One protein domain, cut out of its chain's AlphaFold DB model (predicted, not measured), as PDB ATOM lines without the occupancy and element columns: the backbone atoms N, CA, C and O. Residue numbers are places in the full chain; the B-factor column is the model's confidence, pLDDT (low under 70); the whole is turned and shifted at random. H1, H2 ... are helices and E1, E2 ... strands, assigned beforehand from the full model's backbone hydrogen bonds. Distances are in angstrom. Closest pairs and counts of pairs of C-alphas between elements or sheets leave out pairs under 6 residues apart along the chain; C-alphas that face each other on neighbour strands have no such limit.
ATOM      1  N   VAL A 300     -46.113   7.352 -35.003       89.75
ATOM      2  CA  VAL A 300     -45.002   8.313 -35.094       89.75
ATOM      3  C   VAL A 300     -44.627   8.876 -33.719       89.75
ATOM      4  O   VAL A 300     -43.449   8.886 -33.362       89.75
ATOM      5  N   LYS A 301     -45.616   9.317 -32.925       90.12
ATOM      6  CA  LYS A 301     -45.386   9.816 -31.556       90.12
ATOM      7  C   LYS A 301     -44.893   8.708 -30.615       90.12
ATOM      8  O   LYS A 301     -44.082   8.976 -29.726       90.12
ATOM      9  N   LEU A 302     -45.365   7.474 -30.772       92.75
ATOM     10  CA  LEU A 302     -44.933   6.365 -29.918       92.75
ATOM     11  C   LEU A 302     -43.554   5.817 -30.292       92.75
ATOM     12  O   LEU A 302     -42.791   5.461 -29.401       92.75
ATOM     13  N   ASP A 303     -43.172   5.837 -31.564       94.12
ATOM     14  CA  ASP A 303     -41.832   5.457 -32.011       94.12
ATOM     15  C   ASP A 303     -40.777   6.431 -31.482       94.12
ATOM     16  O   ASP A 303     -39.686   6.020 -31.075       94.12
ATOM     17  N   THR A 304     -41.098   7.730 -31.433       94.00
ATOM     18  CA  THR A 304     -40.237   8.716 -30.765       94.00
ATOM     19  C   THR A 304     -40.154   8.463 -29.264       94.00
ATOM     20  O   THR A 304     -39.053   8.476 -28.714       94.00
ATOM     21  N   PHE A 305     -41.276   8.135 -28.617       94.94
ATOM     22  CA  PHE A 305     -41.286   7.788 -27.196       94.94
ATOM     23  C   PHE A 305     -40.442   6.543 -26.894       94.94
ATOM     24  O   PHE A 305     -39.675   6.549 -25.937       94.94
ATOM     25  N   ILE A 306     -40.524   5.496 -27.720       95.69
ATOM     26  CA  ILE A 306     -39.718   4.277 -27.573       95.69
ATOM     27  C   ILE A 306     -38.224   4.612 -27.608       95.69
ATOM     28  O   ILE A 306     -37.470   4.152 -26.749       95.69
ATOM     29  N   LYS A 307     -37.790   5.437 -28.570       95.75
ATOM     30  CA  LYS A 307     -36.385   5.861 -28.685       95.75
ATOM     31  C   LYS A 307     -35.929   6.625 -27.444       95.75
ATOM     32  O   LYS A 307     -34.862   6.329 -26.905       95.75
ATOM     33  N   ASP A 308     -36.743   7.561 -26.962       94.56
ATOM     34  CA  ASP A 308     -36.443   8.309 -25.741       94.56
ATOM     35  C   ASP A 308     -36.385   7.394 -24.519       94.56
ATOM     36  O   ASP A 308     -35.450   7.483 -23.728       94.56
ATOM     37  N   LEU A 309     -37.341   6.478 -24.382       94.75
ATOM     38  CA  LEU A 309     -37.420   5.545 -23.266       94.75
ATOM     39  C   LEU A 309     -36.186   4.640 -23.194       94.75
ATOM     40  O   LEU A 309     -35.601   4.486 -22.122       94.75
ATOM     41  N   VAL A 310     -35.767   4.072 -24.330       93.44
ATOM     42  CA  VAL A 310     -34.551   3.251 -24.419       93.44
ATOM     43  C   VAL A 310     -33.323   4.081 -24.041       93.44
ATOM     44  O   VAL A 310     -32.518   3.644 -23.221       93.44
ATOM     45  N   ASN A 311     -33.206   5.307 -24.555       94.38
ATOM     46  CA  ASN A 311     -32.101   6.204 -24.214       94.38
ATOM     47  C   ASN A 311     -32.071   6.572 -22.722       94.38
ATOM     48  O   ASN A 311     -31.000   6.586 -22.117       94.38
ATOM     49  N   LEU A 312     -33.227   6.861 -22.119       93.06
ATOM     50  CA  LEU A 312     -33.345   7.224 -20.705       93.06
ATOM     51  C   LEU A 312     -32.985   6.060 -19.781       93.06
ATOM     52  O   LEU A 312     -32.309   6.278 -18.776       93.06
ATOM     53  N   LYS A 313     -33.389   4.832 -20.128       91.75
ATOM     54  CA  LYS A 313     -33.016   3.627 -19.374       91.75
ATOM     55  C   LYS A 313     -31.539   3.278 -19.534       91.75
ATOM     56  O   LYS A 313     -30.877   3.011 -18.539       91.75
ATOM     57  N   ASN A 314     -30.996   3.356 -20.749       92.38
ATOM     58  CA  ASN A 314     -29.575   3.087 -21.005       92.38
ATOM     59  C   ASN A 314     -28.647   4.065 -20.270       92.38
ATOM     60  O   ASN A 314     -27.518   3.718 -19.942       92.38
ATOM     61  N   ARG A 315     -29.114   5.293 -20.020       91.88
ATOM     62  CA  ARG A 315     -28.396   6.314 -19.242       91.88
ATOM     63  C   ARG A 315     -28.704   6.268 -17.741       91.88
ATOM     64  O   ARG A 315     -28.295   7.179 -17.030       91.88
ATOM     65  N   GLU A 316     -29.476   5.281 -17.284       88.56
ATOM     66  CA  GLU A 316     -29.940   5.133 -15.896       88.56
ATOM     67  C   GLU A 316     -30.668   6.370 -15.331       88.56
ATOM     68  O   GLU A 316     -30.774   6.554 -14.117       88.56
ATOM     69  N   VAL A 317     -31.217   7.220 -16.210       89.06
ATOM     70  CA  VAL A 317     -32.052   8.366 -15.812       89.06
ATOM     71  C   VAL A 317     -33.375   7.870 -15.236       89.06
ATOM     72  O   VAL A 317     -33.899   8.457 -14.293       89.06
ATOM     73  N   ILE A 318     -33.896   6.782 -15.808       89.38
ATOM     74  CA  ILE A 318     -34.994   5.995 -15.250       89.38
ATOM     75  C   ILE A 318     -34.411   4.657 -14.825       89.38
ATOM     76  O   ILE A 318     -33.837   3.939 -15.648       89.38
ATOM     77  N   ARG A 319     -34.562   4.318 -13.546       86.94
ATOM     78  CA  ARG A 319     -34.041   3.062 -12.999       86.94
ATOM     79  C   ARG A 319     -34.960   1.896 -13.342       86.94
ATOM     80  O   ARG A 319     -36.167   2.057 -13.503       86.94
ATOM     81  N   ASN A 320     -34.401   0.689 -13.386       84.12
ATOM     82  CA  ASN A 320     -35.167  -0.526 -13.685       84.12
ATOM     83  C   ASN A 320     -36.252  -0.848 -12.641       84.12
ATOM     84  O   ASN A 320     -37.206  -1.556 -12.951       84.12
ATOM     85  N   ASP A 321     -36.127  -0.330 -11.415       87.56
ATOM     86  CA  ASP A 321     -37.093  -0.514 -10.331       87.56
ATOM     87  C   ASP A 321     -38.152   0.607 -10.238       87.56
ATOM     88  O   ASP A 321     -39.028   0.555  -9.361       87.56
ATOM     89  N   GLU A 322     -38.080   1.614 -11.116       91.06
ATOM     90  CA  GLU A 322     -39.087   2.665 -11.289       91.06
ATOM     91  C   GLU A 322     -40.112   2.232 -12.344       91.06
ATOM     92  O   GLU A 322     -39.774   1.884 -13.478       91.06
ATOM     93  N   LYS A 323     -41.397   2.249 -11.976       94.69
ATOM     94  CA  LYS A 323     -42.477   1.859 -12.888       94.69
ATOM     95  C   LYS A 323     -42.960   3.065 -13.680       94.69
ATOM     96  O   LYS A 323     -43.103   4.152 -13.127       94.69
ATOM     97  N   ILE A 324     -43.260   2.863 -14.959       96.44
ATOM     98  CA  ILE A 324     -43.885   3.876 -15.814       96.44
ATOM     99  C   ILE A 324     -45.308   3.425 -16.102       96.44
ATOM    100  O   ILE A 324     -45.505   2.339 -16.645       96.44
ATOM    101  N   TYR A 325     -46.278   4.255 -15.737       96.81
ATOM    102  CA  TYR A 325     -47.689   4.003 -15.961       96.81
ATOM    103  C   TYR A 325     -48.173   4.714 -17.222       96.81
ATOM    104  O   TYR A 325     -47.973   5.921 -17.363       96.81
ATOM    105  N   ALA A 326     -48.819   3.976 -18.117       96.06
ATOM    106  CA  ALA A 326     -49.437   4.474 -19.344       96.06
ATOM    107  C   ALA A 326     -50.713   3.670 -19.611       96.06
ATOM    108  O   ALA A 326     -50.875   2.579 -19.075       96.06
ATOM    109  N   ASP A 327     -51.633   4.177 -20.423       94.62
ATOM    110  CA  ASP A 327     -52.812   3.400 -20.805       94.62
ATOM    111  C   ASP A 327     -52.427   2.104 -21.548       94.62
ATOM    112  O   ASP A 327     -51.289   1.907 -21.994       94.62
ATOM    113  N   LEU A 328     -53.388   1.186 -21.652       94.31
ATOM    114  CA  LEU A 328     -53.160  -0.134 -22.234       94.31
ATOM    115  C   LEU A 328     -52.732  -0.063 -23.703       94.31
ATOM    116  O   LEU A 328     -51.898  -0.866 -24.115       94.31
ATOM    117  N   ALA A 329     -53.249   0.893 -24.479       94.25
ATOM    118  CA  ALA A 329     -52.934   1.008 -25.901       94.25
ATOM    119  C   ALA A 329     -51.460   1.391 -26.098       94.25
ATOM    120  O   ALA A 329     -50.728   0.709 -26.816       94.25
ATOM    121  N   VAL A 330     -51.003   2.421 -25.377       95.25
ATOM    122  CA  VAL A 330     -49.591   2.837 -25.364       95.25
ATOM    123  C   VAL A 330     -48.696   1.716 -24.846       95.25
ATOM    124  O   VAL A 330     -47.680   1.400 -25.462       95.25
ATOM    125  N   SER A 331     -49.082   1.075 -23.741       96.69
ATOM    126  CA  SER A 331     -48.303  -0.012 -23.141       96.69
ATOM    127  C   SER A 331     -48.152  -1.209 -24.081       96.69
ATOM    128  O   SER A 331     -47.055  -1.755 -24.199       96.69
ATOM    129  N   SER A 332     -49.226  -1.584 -24.778       96.88
ATOM    130  CA  SER A 332     -49.230  -2.685 -25.746       96.88
ATOM    131  C   SER A 332     -48.344  -2.369 -26.949       96.88
ATOM    132  O   SER A 332     -47.502  -3.187 -27.315       96.88
ATOM    133  N   TYR A 333     -48.462  -1.161 -27.511       96.62
ATOM    134  CA  TYR A 333     -47.630  -0.721 -28.633       96.62
ATOM    135  C   TYR A 333     -46.140  -0.705 -28.264       96.62
ATOM    136  O   TYR A 333     -45.306  -1.289 -28.956       96.62
ATOM    137  N   VAL A 334     -45.796  -0.081 -27.130       96.81
ATOM    138  CA  VAL A 334     -44.409   0.009 -26.652       96.81
ATOM    139  C   VAL A 334     -43.829  -1.383 -26.410       96.81
ATOM    140  O   VAL A 334     -42.704  -1.653 -26.839       96.81
ATOM    141  N   TYR A 335     -44.583  -2.291 -25.792       97.44
ATOM    142  CA  TYR A 335     -44.130  -3.663 -25.578       97.44
ATOM    143  C   TYR A 335     -43.945  -4.425 -26.901       97.44
ATOM    144  O   TYR A 335     -42.904  -5.058 -27.120       97.44
ATOM    145  N   PHE A 336     -44.906  -4.330 -27.820       97.06
ATOM    146  CA  PHE A 336     -44.847  -5.020 -29.106       97.06
ATOM    147  C   PHE A 336     -43.676  -4.557 -29.986       97.06
ATOM    148  O   PHE A 336     -43.069  -5.382 -30.666       97.06
ATOM    149  N   HIS A 337     -43.265  -3.291 -29.905       96.75
ATOM    150  CA  HIS A 337     -42.158  -2.769 -30.718       96.75
ATOM    151  C   HIS A 337     -40.796  -2.782 -30.017       96.75
ATOM    152  O   HIS A 337     -39.771  -2.945 -30.673       96.75
ATOM    153  N   SER A 338     -40.748  -2.688 -28.685       95.00
ATOM    154  CA  SER A 338     -39.481  -2.499 -27.950       95.00
ATOM    155  C   SER A 338     -39.198  -3.498 -26.826       95.00
ATOM    156  O   SER A 338     -38.126  -3.443 -26.225       95.00
ATOM    157  N   LYS A 339     -40.149  -4.386 -26.502       93.94
ATOM    158  CA  LYS A 339     -40.146  -5.266 -25.312       93.94
ATOM    159  C   LYS A 339     -40.107  -4.527 -23.967       93.94
ATOM    160  O   LYS A 339     -40.048  -5.162 -22.915       93.94
ATOM    161  N   GLN A 340     -40.160  -3.195 -23.962       93.19
ATOM    162  CA  GLN A 340     -40.223  -2.421 -22.728       93.19
ATOM    163  C   GLN A 340     -41.610  -2.572 -22.101       93.19
ATOM    164  O   GLN A 340     -42.625  -2.282 -22.730       93.19
ATOM    165  N   LYS A 341     -41.648  -3.022 -20.845       92.44
ATOM    166  CA  LYS A 341     -42.894  -3.193 -20.093       92.44
ATOM    167  C   LYS A 341     -43.268  -1.895 -19.383       92.44
ATOM    168  O   LYS A 341     -42.501  -1.386 -18.564       92.44
ATOM    169  N   LEU A 342     -44.452  -1.387 -19.705       95.56
ATOM    170  CA  LEU A 342     -45.122  -0.300 -18.995       95.56
ATOM    171  C   LEU A 342     -46.280  -0.878 -18.173       95.56
ATOM    172  O   LEU A 342     -46.780  -1.964 -18.463       95.56
ATOM    173  N   MET A 343     -46.697  -0.160 -17.137       95.06
ATOM    174  CA  MET A 343     -47.789  -0.564 -16.258       95.06
ATOM    175  C   MET A 343     -49.084   0.129 -16.685       95.06
ATOM    176  O   MET A 343     -49.173   1.350 -16.672       95.06
ATOM    177  N   PHE A 344     -50.119  -0.637 -16.998       94.88
ATOM    178  CA  PHE A 344     -51.410  -0.084 -17.433       94.88
ATOM    179  C   PHE A 344     -52.540  -0.272 -16.425       94.88
ATOM    180  O   PHE A 344     -53.600   0.340 -16.556       94.88
ATOM    181  N   THR A 348     -52.937   0.584  -6.461       86.62
ATOM    182  CA  THR A 348     -53.588   0.939  -5.188       86.62
ATOM    183  C   THR A 348     -52.860   2.095  -4.512       86.62
ATOM    184  O   THR A 348     -53.491   3.026  -4.021       86.62
ATOM    185  N   GLU A 349     -51.527   2.076  -4.565       88.88
ATOM    186  CA  GLU A 349     -50.663   3.116  -4.021       88.88
ATOM    187  C   GLU A 349     -49.596   3.542  -5.028       88.88
ATOM    188  O   GLU A 349     -48.911   2.728  -5.648       88.88
ATOM    189  N   TRP A 350     -49.425   4.855  -5.158       90.44
ATOM    190  CA  TRP A 350     -48.422   5.449  -6.031       90.44
ATOM    191  C   TRP A 350     -47.103   5.653  -5.289       90.44
ATOM    192  O   TRP A 350     -47.026   6.512  -4.398       90.44
ATOM    193  N   ARG A 351     -46.051   4.935  -5.700       92.19
ATOM    194  CA  ARG A 351     -44.689   5.199  -5.218       92.19
ATOM    195  C   ARG A 351     -44.216   6.529  -5.786       92.19
ATOM    196  O   ARG A 351     -44.284   6.752  -6.987       92.19
ATOM    197  N   ASN A 352     -43.680   7.402  -4.936       90.38
ATOM    198  CA  ASN A 352     -43.309   8.773  -5.320       90.38
ATOM    199  C   ASN A 352     -42.292   8.860  -6.475       90.38
ATOM    200  O   ASN A 352     -42.233   9.889  -7.147       90.38
ATOM    201  N   ARG A 353     -41.508   7.797  -6.689       90.94
ATOM    202  CA  ARG A 353     -40.504   7.674  -7.754       90.94
ATOM    203  C   ARG A 353     -41.045   7.143  -9.084       90.94
ATOM    204  O   ARG A 353     -40.374   7.311 -10.092       90.94
ATOM    205  N   ASP A 354     -42.218   6.514  -9.080       94.19
ATOM    206  CA  ASP A 354     -42.827   5.981 -10.297       94.19
ATOM    207  C   ASP A 354     -43.309   7.129 -11.190       94.19
ATOM    208  O   ASP A 354     -43.595   8.231 -10.710       94.19
ATOM    209  N   TYR A 355     -43.423   6.868 -12.486       95.75
ATOM    210  CA  TYR A 355     -43.789   7.853 -13.494       95.75
ATOM    211  C   TYR A 355     -45.193   7.611 -14.038       95.75
ATOM    212  O   TYR A 355     -45.600   6.473 -14.233       95.75
ATOM    213  N   LEU A 356     -45.905   8.686 -14.357       96.44
ATOM    214  CA  LEU A 356     -47.102   8.672 -15.191       96.44
ATOM    215  C   LEU A 356     -46.760   9.311 -16.541       96.44
ATOM    216  O   LEU A 356     -46.210  10.415 -16.586       96.44
ATOM    217  N   PHE A 357     -47.081   8.611 -17.621       96.38
ATOM    218  CA  PHE A 357     -46.949   9.102 -18.986       96.38
ATOM    219  C   PHE A 357     -48.118  10.019 -19.341       96.38
ATOM    220  O   PHE A 357     -49.278   9.679 -19.108       96.38
ATOM    221  N   LEU A 358     -47.804  11.190 -19.897       93.69
ATOM    222  CA  LEU A 358     -48.786  12.155 -20.378       93.69
ATOM    223  C   LEU A 358     -48.502  12.518 -21.836       93.69
ATOM    224  O   LEU A 358     -47.359  12.792 -22.213       93.69
ATOM    225  N   GLU A 359     -49.577  12.617 -22.611       89.69
ATOM    226  CA  GLU A 359     -49.571  13.103 -23.989       89.69
ATOM    227  C   GLU A 359     -50.251  14.470 -24.116       89.69
ATOM    228  O   GLU A 359     -51.009  14.899 -23.239       89.69
ATOM    229  N   GLU A 360     -50.015  15.123 -25.256       87.56
ATOM    230  CA  GLU A 360     -50.590  16.422 -25.624       87.56
ATOM    231  C   GLU A 360     -50.219  17.536 -24.628       87.56
ATOM    232  O   GLU A 360     -51.050  18.370 -24.260       87.56
ATOM    233  N   ILE A 361     -48.956  17.545 -24.195       89.19
ATOM    234  CA  ILE A 361     -48.370  18.607 -23.371       89.19
ATOM    235  C   ILE A 361     -47.689  19.627 -24.279       89.19
ATOM    236  O   ILE A 361     -46.611  19.378 -24.834       89.19
ATOM    237  N   TRP A 362     -48.338  20.778 -24.439       88.75
ATOM    238  CA  TRP A 362     -47.928  21.807 -25.389       88.75
ATOM    239  C   TRP A 362     -46.756  22.630 -24.859       88.75
ATOM    240  O   TRP A 362     -46.445  22.629 -23.668       88.75
ATOM    241  N   LEU A 363     -46.099  23.388 -25.741       87.62
ATOM    242  CA  LEU A 363     -44.933  24.198 -25.371       87.62
ATOM    243  C   LEU A 363     -45.230  25.178 -24.218       87.62
ATOM    244  O   LEU A 363     -44.376  25.385 -23.357       87.62
ATOM    245  N   ALA A 364     -46.433  25.759 -24.190       86.75
ATOM    246  CA  ALA A 364     -46.878  26.637 -23.109       86.75
ATOM    247  C   ALA A 364     -46.943  25.895 -21.762       86.75
ATOM    248  O   ALA A 364     -46.401  26.383 -20.772       86.75
ATOM    249  N   ASP A 365     -47.500  24.681 -21.750       86.00
ATOM    250  CA  ASP A 365     -47.565  23.829 -20.560       86.00
ATOM    251  C   ASP A 365     -46.165  23.423 -20.090       86.00
ATOM    252  O   ASP A 365     -45.881  23.449 -18.895       86.00
ATOM    253  N   LYS A 366     -45.249  23.110 -21.021       87.31
ATOM    254  CA  LYS A 366     -43.846  22.812 -20.686       87.31
ATOM    255  C   LYS A 366     -43.180  23.995 -19.979       87.31
ATOM    256  O   LYS A 366     -42.532  23.806 -18.951       87.31
ATOM    257  N   ARG A 367     -43.354  25.217 -20.499       87.62
ATOM    258  CA  ARG A 367     -42.810  26.440 -19.880       87.62
ATOM    259  C   ARG A 367     -43.393  26.671 -18.489       87.62
ATOM    260  O   ARG A 367     -42.645  26.978 -17.563       87.62
ATOM    261  N   GLU A 368     -44.698  26.471 -18.330       85.25
ATOM    262  CA  GLU A 368     -45.362  26.641 -17.039       85.25
ATOM    263  C   GLU A 368     -44.914  25.591 -16.016       85.25
ATOM    264  O   GLU A 368     -44.659  25.923 -14.860       85.25
ATOM    265  N   MET A 369     -44.722  24.340 -16.445       86.12
ATOM    266  CA  MET A 369     -44.172  23.270 -15.608       86.12
ATOM    267  C   MET A 369     -42.772  23.611 -15.088       86.12
ATOM    268  O   MET A 369     -42.499  23.450 -13.899       86.12
ATOM    269  N   VAL A 370     -41.897  24.137 -15.953       87.00
ATOM    270  CA  VAL A 370     -40.548  24.584 -15.563       87.00
ATOM    271  C   VAL A 370     -40.609  25.754 -14.577       87.00
ATOM    272  O   VAL A 370     -39.859  25.774 -13.598       87.00
ATOM    273  N   LYS A 371     -41.525  26.705 -14.797       85.94
ATOM    274  CA  LYS A 371     -41.698  27.876 -13.930       85.94
ATOM    275  C   LYS A 371     -42.242  27.507 -12.546       85.94
ATOM    276  O   LYS A 371     -41.769  28.048 -11.554       85.94
ATOM    277  N   ARG A 372     -43.238  26.617 -12.472       82.06
ATOM    278  CA  ARG A 372     -43.937  26.278 -11.218       82.06
ATOM    279  C   ARG A 372     -43.224  25.227 -10.369       82.06
ATOM    280  O   ARG A 372     -43.375  25.252  -9.153       82.06
ATOM    281  N   TYR A 373     -42.490  24.296 -10.981       80.44
ATOM    282  CA  TYR A 373     -41.989  23.098 -10.288       80.44
ATOM    283  C   TYR A 373     -40.468  22.937 -10.355       80.44
ATOM    284  O   TYR A 373     -39.951  21.819 -10.379       80.44
ATOM    285  N   THR A 374     -39.731  24.046 -10.382       66.00
ATOM    286  CA  THR A 374     -38.264  24.048 -10.361       66.00
ATOM    287  C   THR A 374     -37.750  23.509  -9.016       66.00
ATOM    288  O   THR A 374     -37.883  24.156  -7.981       66.00
ATOM    289  N   MET A 375     -37.157  22.310  -9.009       63.72
ATOM    290  CA  MET A 375     -36.499  21.711  -7.837       63.72
ATOM    291  C   MET A 375     -35.209  20.973  -8.230       63.72
ATOM    292  O   MET A 375     -35.033  20.601  -9.387       63.72
ATOM    293  N   LYS A 376     -34.314  20.735  -7.250       54.16
ATOM    294  CA  LYS A 376     -33.008  20.056  -7.435       54.16
ATOM    295  C   LYS A 376     -33.108  18.636  -8.018       54.16
ATOM    296  O   LYS A 376     -32.162  18.192  -8.654       54.16
ATOM    297  N   ASN A 377     -34.231  17.942  -7.821       62.00
ATOM    298  CA  ASN A 377     -34.483  16.614  -8.387       62.00
ATOM    299  C   ASN A 377     -35.477  16.719  -9.550       62.00
ATOM    300  O   ASN A 377     -36.492  17.404  -9.428       62.00
ATOM    301  N   SER A 378     -35.233  15.999 -10.651       72.94
ATOM    302  CA  SER A 378     -36.127  15.983 -11.816       72.94
ATOM    303  C   SER A 378     -37.465  15.311 -11.474       72.94
ATOM    304  O   SER A 378     -37.592  14.082 -11.476       72.94
ATOM    305  N   LEU A 379     -38.474  16.127 -11.157       85.88
ATOM    306  CA  LEU A 379     -39.851  15.695 -10.884       85.88
ATOM    307  C   LEU A 379     -40.631  15.328 -12.154       85.88
ATOM    308  O   LEU A 379     -41.701  14.727 -12.077       85.88
ATOM    309  N   PHE A 380     -40.097  15.686 -13.317       90.31
ATOM    310  CA  PHE A 380     -40.631  15.349 -14.625       90.31
ATOM    311  C   PHE A 380     -39.497  15.260 -15.652       90.31
ATOM    312  O   PHE A 380     -38.425  15.832 -15.453       90.31
ATOM    313  N   ILE A 381     -39.739  14.541 -16.745       91.06
ATOM    314  CA  ILE A 381     -38.815  14.362 -17.865       91.06
ATOM    315  C   ILE A 381     -39.576  14.717 -19.136       91.06
ATOM    316  O   ILE A 381     -40.554  14.050 -19.478       91.06
ATOM    317  N   PHE A 382     -39.143  15.770 -19.831       90.06
ATOM    318  CA  PHE A 382     -39.674  16.063 -21.157       90.06
ATOM    319  C   PHE A 382     -39.165  15.032 -22.151       90.06
ATOM    320  O   PHE A 382     -37.967  14.768 -22.224       90.06
ATOM    321  N   LEU A 383     -40.100  14.489 -22.914       91.38
ATOM    322  CA  LEU A 383     -39.822  13.606 -24.029       91.38
ATOM    323  C   LEU A 383     -39.916  14.406 -25.332       91.38
ATOM    324  O   LEU A 383     -40.381  15.559 -25.359       91.38
ATOM    325  N   SER A 384     -39.465  13.786 -26.412       87.88
ATOM    326  CA  SER A 384     -39.640  14.265 -27.775       87.88
ATOM    327  C   SER A 384     -41.124  14.483 -28.079       87.88
ATOM    328  O   SER A 384     -42.006  13.785 -27.582       87.88
ATOM    329  N   GLY A 385     -41.422  15.502 -28.886       84.31
ATOM    330  CA  GLY A 385     -42.803  15.882 -29.186       84.31
ATOM    331  C   GLY A 385     -43.562  16.433 -27.971       84.31
ATOM    332  O   GLY A 385     -42.996  17.087 -27.094       84.31
ATOM    333  N   GLU A 386     -44.873  16.213 -27.930       89.00
ATOM    334  CA  GLU A 386     -45.790  16.738 -26.902       89.00
ATOM    335  C   GLU A 386     -45.996  15.742 -25.752       89.00
ATOM    336  O   GLU A 386     -47.123  15.498 -25.321       89.00
ATOM    337  N   GLN A 387     -44.913  15.113 -25.293       92.38
ATOM    338  CA  GLN A 387     -44.937  14.045 -24.295       92.38
ATOM    339  C   GLN A 387     -44.073  14.397 -23.080       92.38
ATOM    340  O   GLN A 387     -43.088  15.143 -23.166       92.38
ATOM    341  N   ILE A 388     -44.451  13.864 -21.921       93.88
ATOM    342  CA  ILE A 388     -43.717  14.039 -20.664       93.88
ATOM    343  C   ILE A 388     -43.957  12.833 -19.753       93.88
ATOM    344  O   ILE A 388     -45.043  12.252 -19.730       93.88
ATOM    345  N   LEU A 389     -42.949  12.490 -18.959       94.38
ATOM    346  CA  LEU A 389     -43.099  11.617 -17.799       94.38
ATOM    347  C   LEU A 389     -43.123  12.484 -16.548       94.38
ATOM    348  O   LEU A 389     -42.185  13.246 -16.323       94.38
ATOM    349  N   ILE A 390     -44.152  12.366 -15.715       94.25
ATOM    350  CA  ILE A 390     -44.202  13.056 -14.419       94.25
ATOM    351  C   ILE A 390     -44.060  12.051 -13.282       94.25
ATOM    352  O   ILE A 390     -44.673  10.989 -13.316       94.25
ATOM    353  N   LYS A 391     -43.270  12.373 -12.255       93.62
ATOM    354  CA  LYS A 391     -43.186  11.531 -11.057       93.62
ATOM    355  C   LYS A 391     -44.501  11.569 -10.291       93.62
ATOM    356  O   LYS A 391     -45.161  12.607 -10.214       93.62
ATOM    357  N   ALA A 392     -44.852  10.462  -9.648       92.31
ATOM    358  CA  ALA A 392     -46.108  10.345  -8.926       92.31
ATOM    359  C   ALA A 392     -46.214  11.326  -7.748       92.31
ATOM    360  O   ALA A 392     -47.315  11.730  -7.383       92.31
ATOM    361  N   PHE A 393     -45.083  11.755  -7.175       91.38
ATOM    362  CA  PHE A 393     -45.063  12.865  -6.222       91.38
ATOM    363  C   PHE A 393     -45.646  14.147  -6.834       91.38
ATOM    364  O   PHE A 393     -46.586  14.720  -6.290       91.38
ATOM    365  N   LEU A 394     -45.138  14.560  -7.998       91.88
ATOM    366  CA  LEU A 394     -45.613  15.760  -8.684       91.88
ATOM    367  C   LEU A 394     -47.056  15.605  -9.166       91.88
ATOM    368  O   LEU A 394     -47.837  16.544  -9.076       91.88
ATOM    369  N   MET A 395     -47.428  14.410  -9.623       92.38
ATOM    370  CA  MET A 395     -48.811  14.084  -9.965       92.38
ATOM    371  C   MET A 395     -49.769  14.376  -8.798       92.38
ATOM    372  O   MET A 395     -50.783  15.032  -9.012       92.38
ATOM    373  N   LYS A 396     -49.443  13.932  -7.572       90.94
ATOM    374  CA  LYS A 396     -50.254  14.201  -6.367       90.94
ATOM    375  C   LYS A 396     -50.366  15.706  -6.103       90.94
ATOM    376  O   LYS A 396     -51.475  16.208  -5.956       90.94
ATOM    377  N   VAL A 397     -49.239  16.422  -6.164       90.12
ATOM    378  CA  VAL A 397     -49.199  17.886  -5.995       90.12
ATOM    379  C   VAL A 397     -50.091  18.596  -7.019       90.12
ATOM    380  O   VAL A 397     -50.842  19.490  -6.649       90.12
ATOM    381  N   ILE A 398     -50.049  18.193  -8.294       89.69
ATOM    382  CA  ILE A 398     -50.884  18.767  -9.362       89.69
ATOM    383  C   ILE A 398     -52.372  18.463  -9.126       89.69
ATOM    384  O   ILE A 398     -53.211  19.350  -9.286       89.69
ATOM    385  N   SER A 399     -52.713  17.232  -8.728       88.12
ATOM    386  CA  SER A 399     -54.096  16.831  -8.436       88.12
ATOM    387  C   SER A 399     -54.719  17.643  -7.289       88.12
ATOM    388  O   SER A 399     -55.917  17.921  -7.328       88.12
ATOM    389  N   GLU A 400     -53.923  18.056  -6.299       89.00
ATOM    390  CA  GLU A 400     -54.371  18.825  -5.126       89.00
ATOM    391  C   GLU A 400     -54.553  20.331  -5.395       89.00
ATOM    392  O   GLU A 400     -55.120  21.051  -4.571       89.00
ATOM    393  N   GLN A 401     -54.117  20.834  -6.554       85.75
ATOM    394  CA  GLN A 401     -54.249  22.254  -6.880       85.75
ATOM    395  C   GLN A 401     -55.711  22.677  -7.002       85.75
ATOM    396  O   GLN A 401     -56.523  22.000  -7.632       85.75
ATOM    397  N   LYS A 402     -56.044  23.854  -6.462       82.94
ATOM    398  CA  LYS A 402     -57.391  24.431  -6.590       82.94
ATOM    399  C   LYS A 402     -57.694  24.874  -8.025       82.94
ATOM    400  O   LYS A 402     -58.821  24.730  -8.484       82.94
ATOM    401  N   GLU A 403     -56.686  25.368  -8.740       84.19
ATOM    402  CA  GLU A 403     -56.806  25.776 -10.141       84.19
ATOM    403  C   GLU A 403     -56.874  24.557 -11.071       84.19
ATOM    404  O   GLU A 403     -56.050  23.643 -10.989       84.19
ATOM    405  N   ASN A 404     -57.823  24.562 -12.007       78.50
ATOM    406  CA  ASN A 404     -57.855  23.592 -13.099       78.50
ATOM    407  C   ASN A 404     -56.951  24.057 -14.240       78.50
ATOM    408  O   ASN A 404     -57.404  24.628 -15.228       78.50
ATOM    409  N   THR A 405     -55.654  23.808 -14.084       85.69
ATOM    410  CA  THR A 405     -54.681  23.989 -15.163       85.69
ATOM    411  C   THR A 405     -54.835  22.900 -16.225       85.69
ATOM    412  O   THR A 405     -55.297  21.791 -15.943       85.69
ATOM    413  N   GLN A 406     -54.388  23.186 -17.451       86.94
ATOM    414  CA  GLN A 406     -54.398  22.209 -18.541       86.94
ATOM    415  C   GLN A 406     -53.611  20.941 -18.175       86.94
ATOM    416  O   GLN A 406     -54.077  19.828 -18.411       86.94
ATOM    417  N   VAL A 407     -52.466  21.088 -17.502       87.62
ATOM    418  CA  VAL A 407     -51.678  19.951 -17.005       87.62
ATOM    419  C   VAL A 407     -52.478  19.105 -16.016       87.62
ATOM    420  O   VAL A 407     -52.469  17.882 -16.130       87.62
ATOM    421  N   LYS A 408     -53.221  19.716 -15.084       91.25
ATOM    422  CA  LYS A 408     -54.077  18.973 -14.148       91.25
ATOM    423  C   LYS A 408     -55.150  18.165 -14.877       91.25
ATOM    424  O   LYS A 408     -55.351  16.996 -14.560       91.25
ATOM    425  N   ILE A 409     -55.780  18.747 -15.900       90.81
ATOM    426  CA  ILE A 409     -56.754  18.042 -16.747       90.81
ATOM    427  C   ILE A 409     -56.095  16.834 -17.431       90.81
ATOM    428  O   ILE A 409     -56.659  15.739 -17.427       90.81
ATOM    429  N   ARG A 410     -54.878  16.995 -17.966       92.12
ATOM    430  CA  ARG A 410     -54.115  15.903 -18.597       92.12
ATOM    431  C   ARG A 410     -53.724  14.810 -17.608       92.12
ATOM    432  O   ARG A 410     -53.847  13.635 -17.943       92.12
ATOM    433  N   VAL A 411     -53.329  15.179 -16.393       93.50
ATOM    434  CA  VAL A 411     -53.025  14.236 -15.311       93.50
ATOM    435  C   VAL A 411     -54.252  13.408 -14.939       93.50
ATOM    436  O   VAL A 411     -54.164  12.184 -14.888       93.50
ATOM    437  N   GLU A 412     -55.410  14.034 -14.728       92.75
ATOM    438  CA  GLU A 412     -56.633  13.293 -14.399       92.75
ATOM    439  C   GLU A 412     -57.135  12.438 -15.573       92.75
ATOM    440  O   GLU A 412     -57.608  11.315 -15.366       92.75
ATOM    441  N   LYS A 413     -56.953  12.902 -16.817       93.12
ATOM    442  CA  LYS A 413     -57.229  12.103 -18.020       93.12
ATOM    443  C   LYS A 413     -56.342  10.854 -18.070       93.12
ATOM    444  O   LYS A 413     -56.866   9.754 -18.180       93.12
ATOM    445  N   ALA A 414     -55.028  11.000 -17.904       93.25
ATOM    446  CA  ALA A 414     -54.093   9.873 -17.927       93.25
ATOM    447  C   ALA A 414     -54.290   8.916 -16.740       93.25
ATOM    448  O   ALA A 414     -54.206   7.701 -16.879       93.25
ATOM    449  N   LYS A 415     -54.625   9.432 -15.552       93.38
ATOM    450  CA  LYS A 415     -54.981   8.579 -14.411       93.38
ATOM    451  C   LYS A 415     -56.245   7.779 -14.684       93.38
ATOM    452  O   LYS A 415     -56.352   6.659 -14.186       93.38
ATOM    453  N   SER A 416     -57.246   8.377 -15.331       90.50
ATOM    454  CA  SER A 416     -58.535   7.726 -15.600       90.50
ATOM    455  C   SER A 416     -58.489   6.761 -16.787       90.50
ATOM    456  O   SER A 416     -59.321   5.862 -16.829       90.50
ATOM    457  N   SER A 417     -57.500   6.880 -17.681       91.50
ATOM    458  CA  SER A 417     -57.260   5.920 -18.768       91.50
ATOM    459  C   SER A 417     -56.549   4.633 -18.330       91.50
ATOM    460  O   SER A 417     -56.566   3.655 -19.074       91.50
ATOM    461  N   LEU A 418     -55.942   4.600 -17.138       93.19
ATOM    462  CA  LEU A 418     -55.408   3.363 -16.557       93.19
ATOM    463  C   LEU A 418     -56.543   2.400 -16.203       93.19
ATOM    464  O   LEU A 418     -57.556   2.799 -15.623       93.19
TER     465      LEU A 418
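What this domain is: This is residues 300 to 344 and 348 to 418 of the 445 residues of the protein "Putative membrane protein" of Leptospira interrogans str. UI 12758 (UniProt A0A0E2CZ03). A small three-stranded antiparallel sheet sits in the middle of five helices: H1 lies over one face with H2 packed on it, and H3, H4 and H5 gather on the other side, where each just grazes the sheet. The printed part has 116 residues, with five named helices and three named strands in the order H1 H2 E1 H3 E2 E3 H4 H5; the sheet's order is E1 E3 E2. The class is mostly helix. The whole is compact, with a radius of gyration of the C-alphas of 13.4 A and spans of 39 by 28 by 28 A.

Where its parts are: H1, residues 300 to 314, begins at C-alpha 300 (-45.002, 8.313, -35.094) and is 21.5 A long. H2, residues 328 to 338, is 15.0 A long. E1 is residues 355 to 359, 13.1 A long, with C-alpha 355 at (-43.789, 7.853, -13.494). H3, residues 363 to 372, is 14.3 A long. E2 is residues 380 to 382 and E3 residues 387 to 391, 13.6 A long. H4 is residues 392 to 399. H5, residues 406 to 417, is 16.5 A long and ends at C-alpha 417 (-57.260, 5.920, -18.768).

How they stand to each other: E3 is the inner strand. E1 and E3 are antiparallel at 155 degrees, with N 356 and O 390 2.8 A apart, within hydrogen-bond range. E2 and E3 form a hairpin, antiparallel at 166 degrees, with N 381 and O 389 within range at 2.8 A. E1, H3 and E2 make a split strand-helix-strand unit, two strands running the same way with E3 between them, and its crossover is right-handed. H1 is on the sheet, over E3 and E2, slantwise to the strands at 46 degrees to E2 on the local plane. H1 touches H2 with residues 302 to 306 alone, the closest C-alphas being those of Ile 306 and Val 334, 6.4 A apart; the tilt is steep, 65 degrees, the same way. H2 is not on the sheet. H3 only just is on the sheet, with 5 pairs of C-alphas within 10 A, and only grazes it with residues 366 to 370. H4 only grazes the sheet with residues 392 to 395, and H5 only grazes it with residues 407 to 415. H4 and H5 touch at a steep tilt of 63 degrees, opposite ways; their closest C-alphas, of Ile 398 and Lys 408, are 5.8 A apart. H3 and H5 are close but not clearly touching, the C-alphas of Asp 365 and Val 407 being 6.7 A apart. In H1 to H5 every O i to N i+4 pair is within hydrogen-bond range.

The domain as a whole: The farthest C-alphas, of His 337 and Lys 402, are 39.4 A apart. Residues 345 to 347 are not printed, and C-alphas 344 and 348 are 12.5 A apart across this cut. The link from H1 to H2, 13 residues, is long. The mean pLDDT of the printed part is 90.0; residues 374 to 377 are under 70.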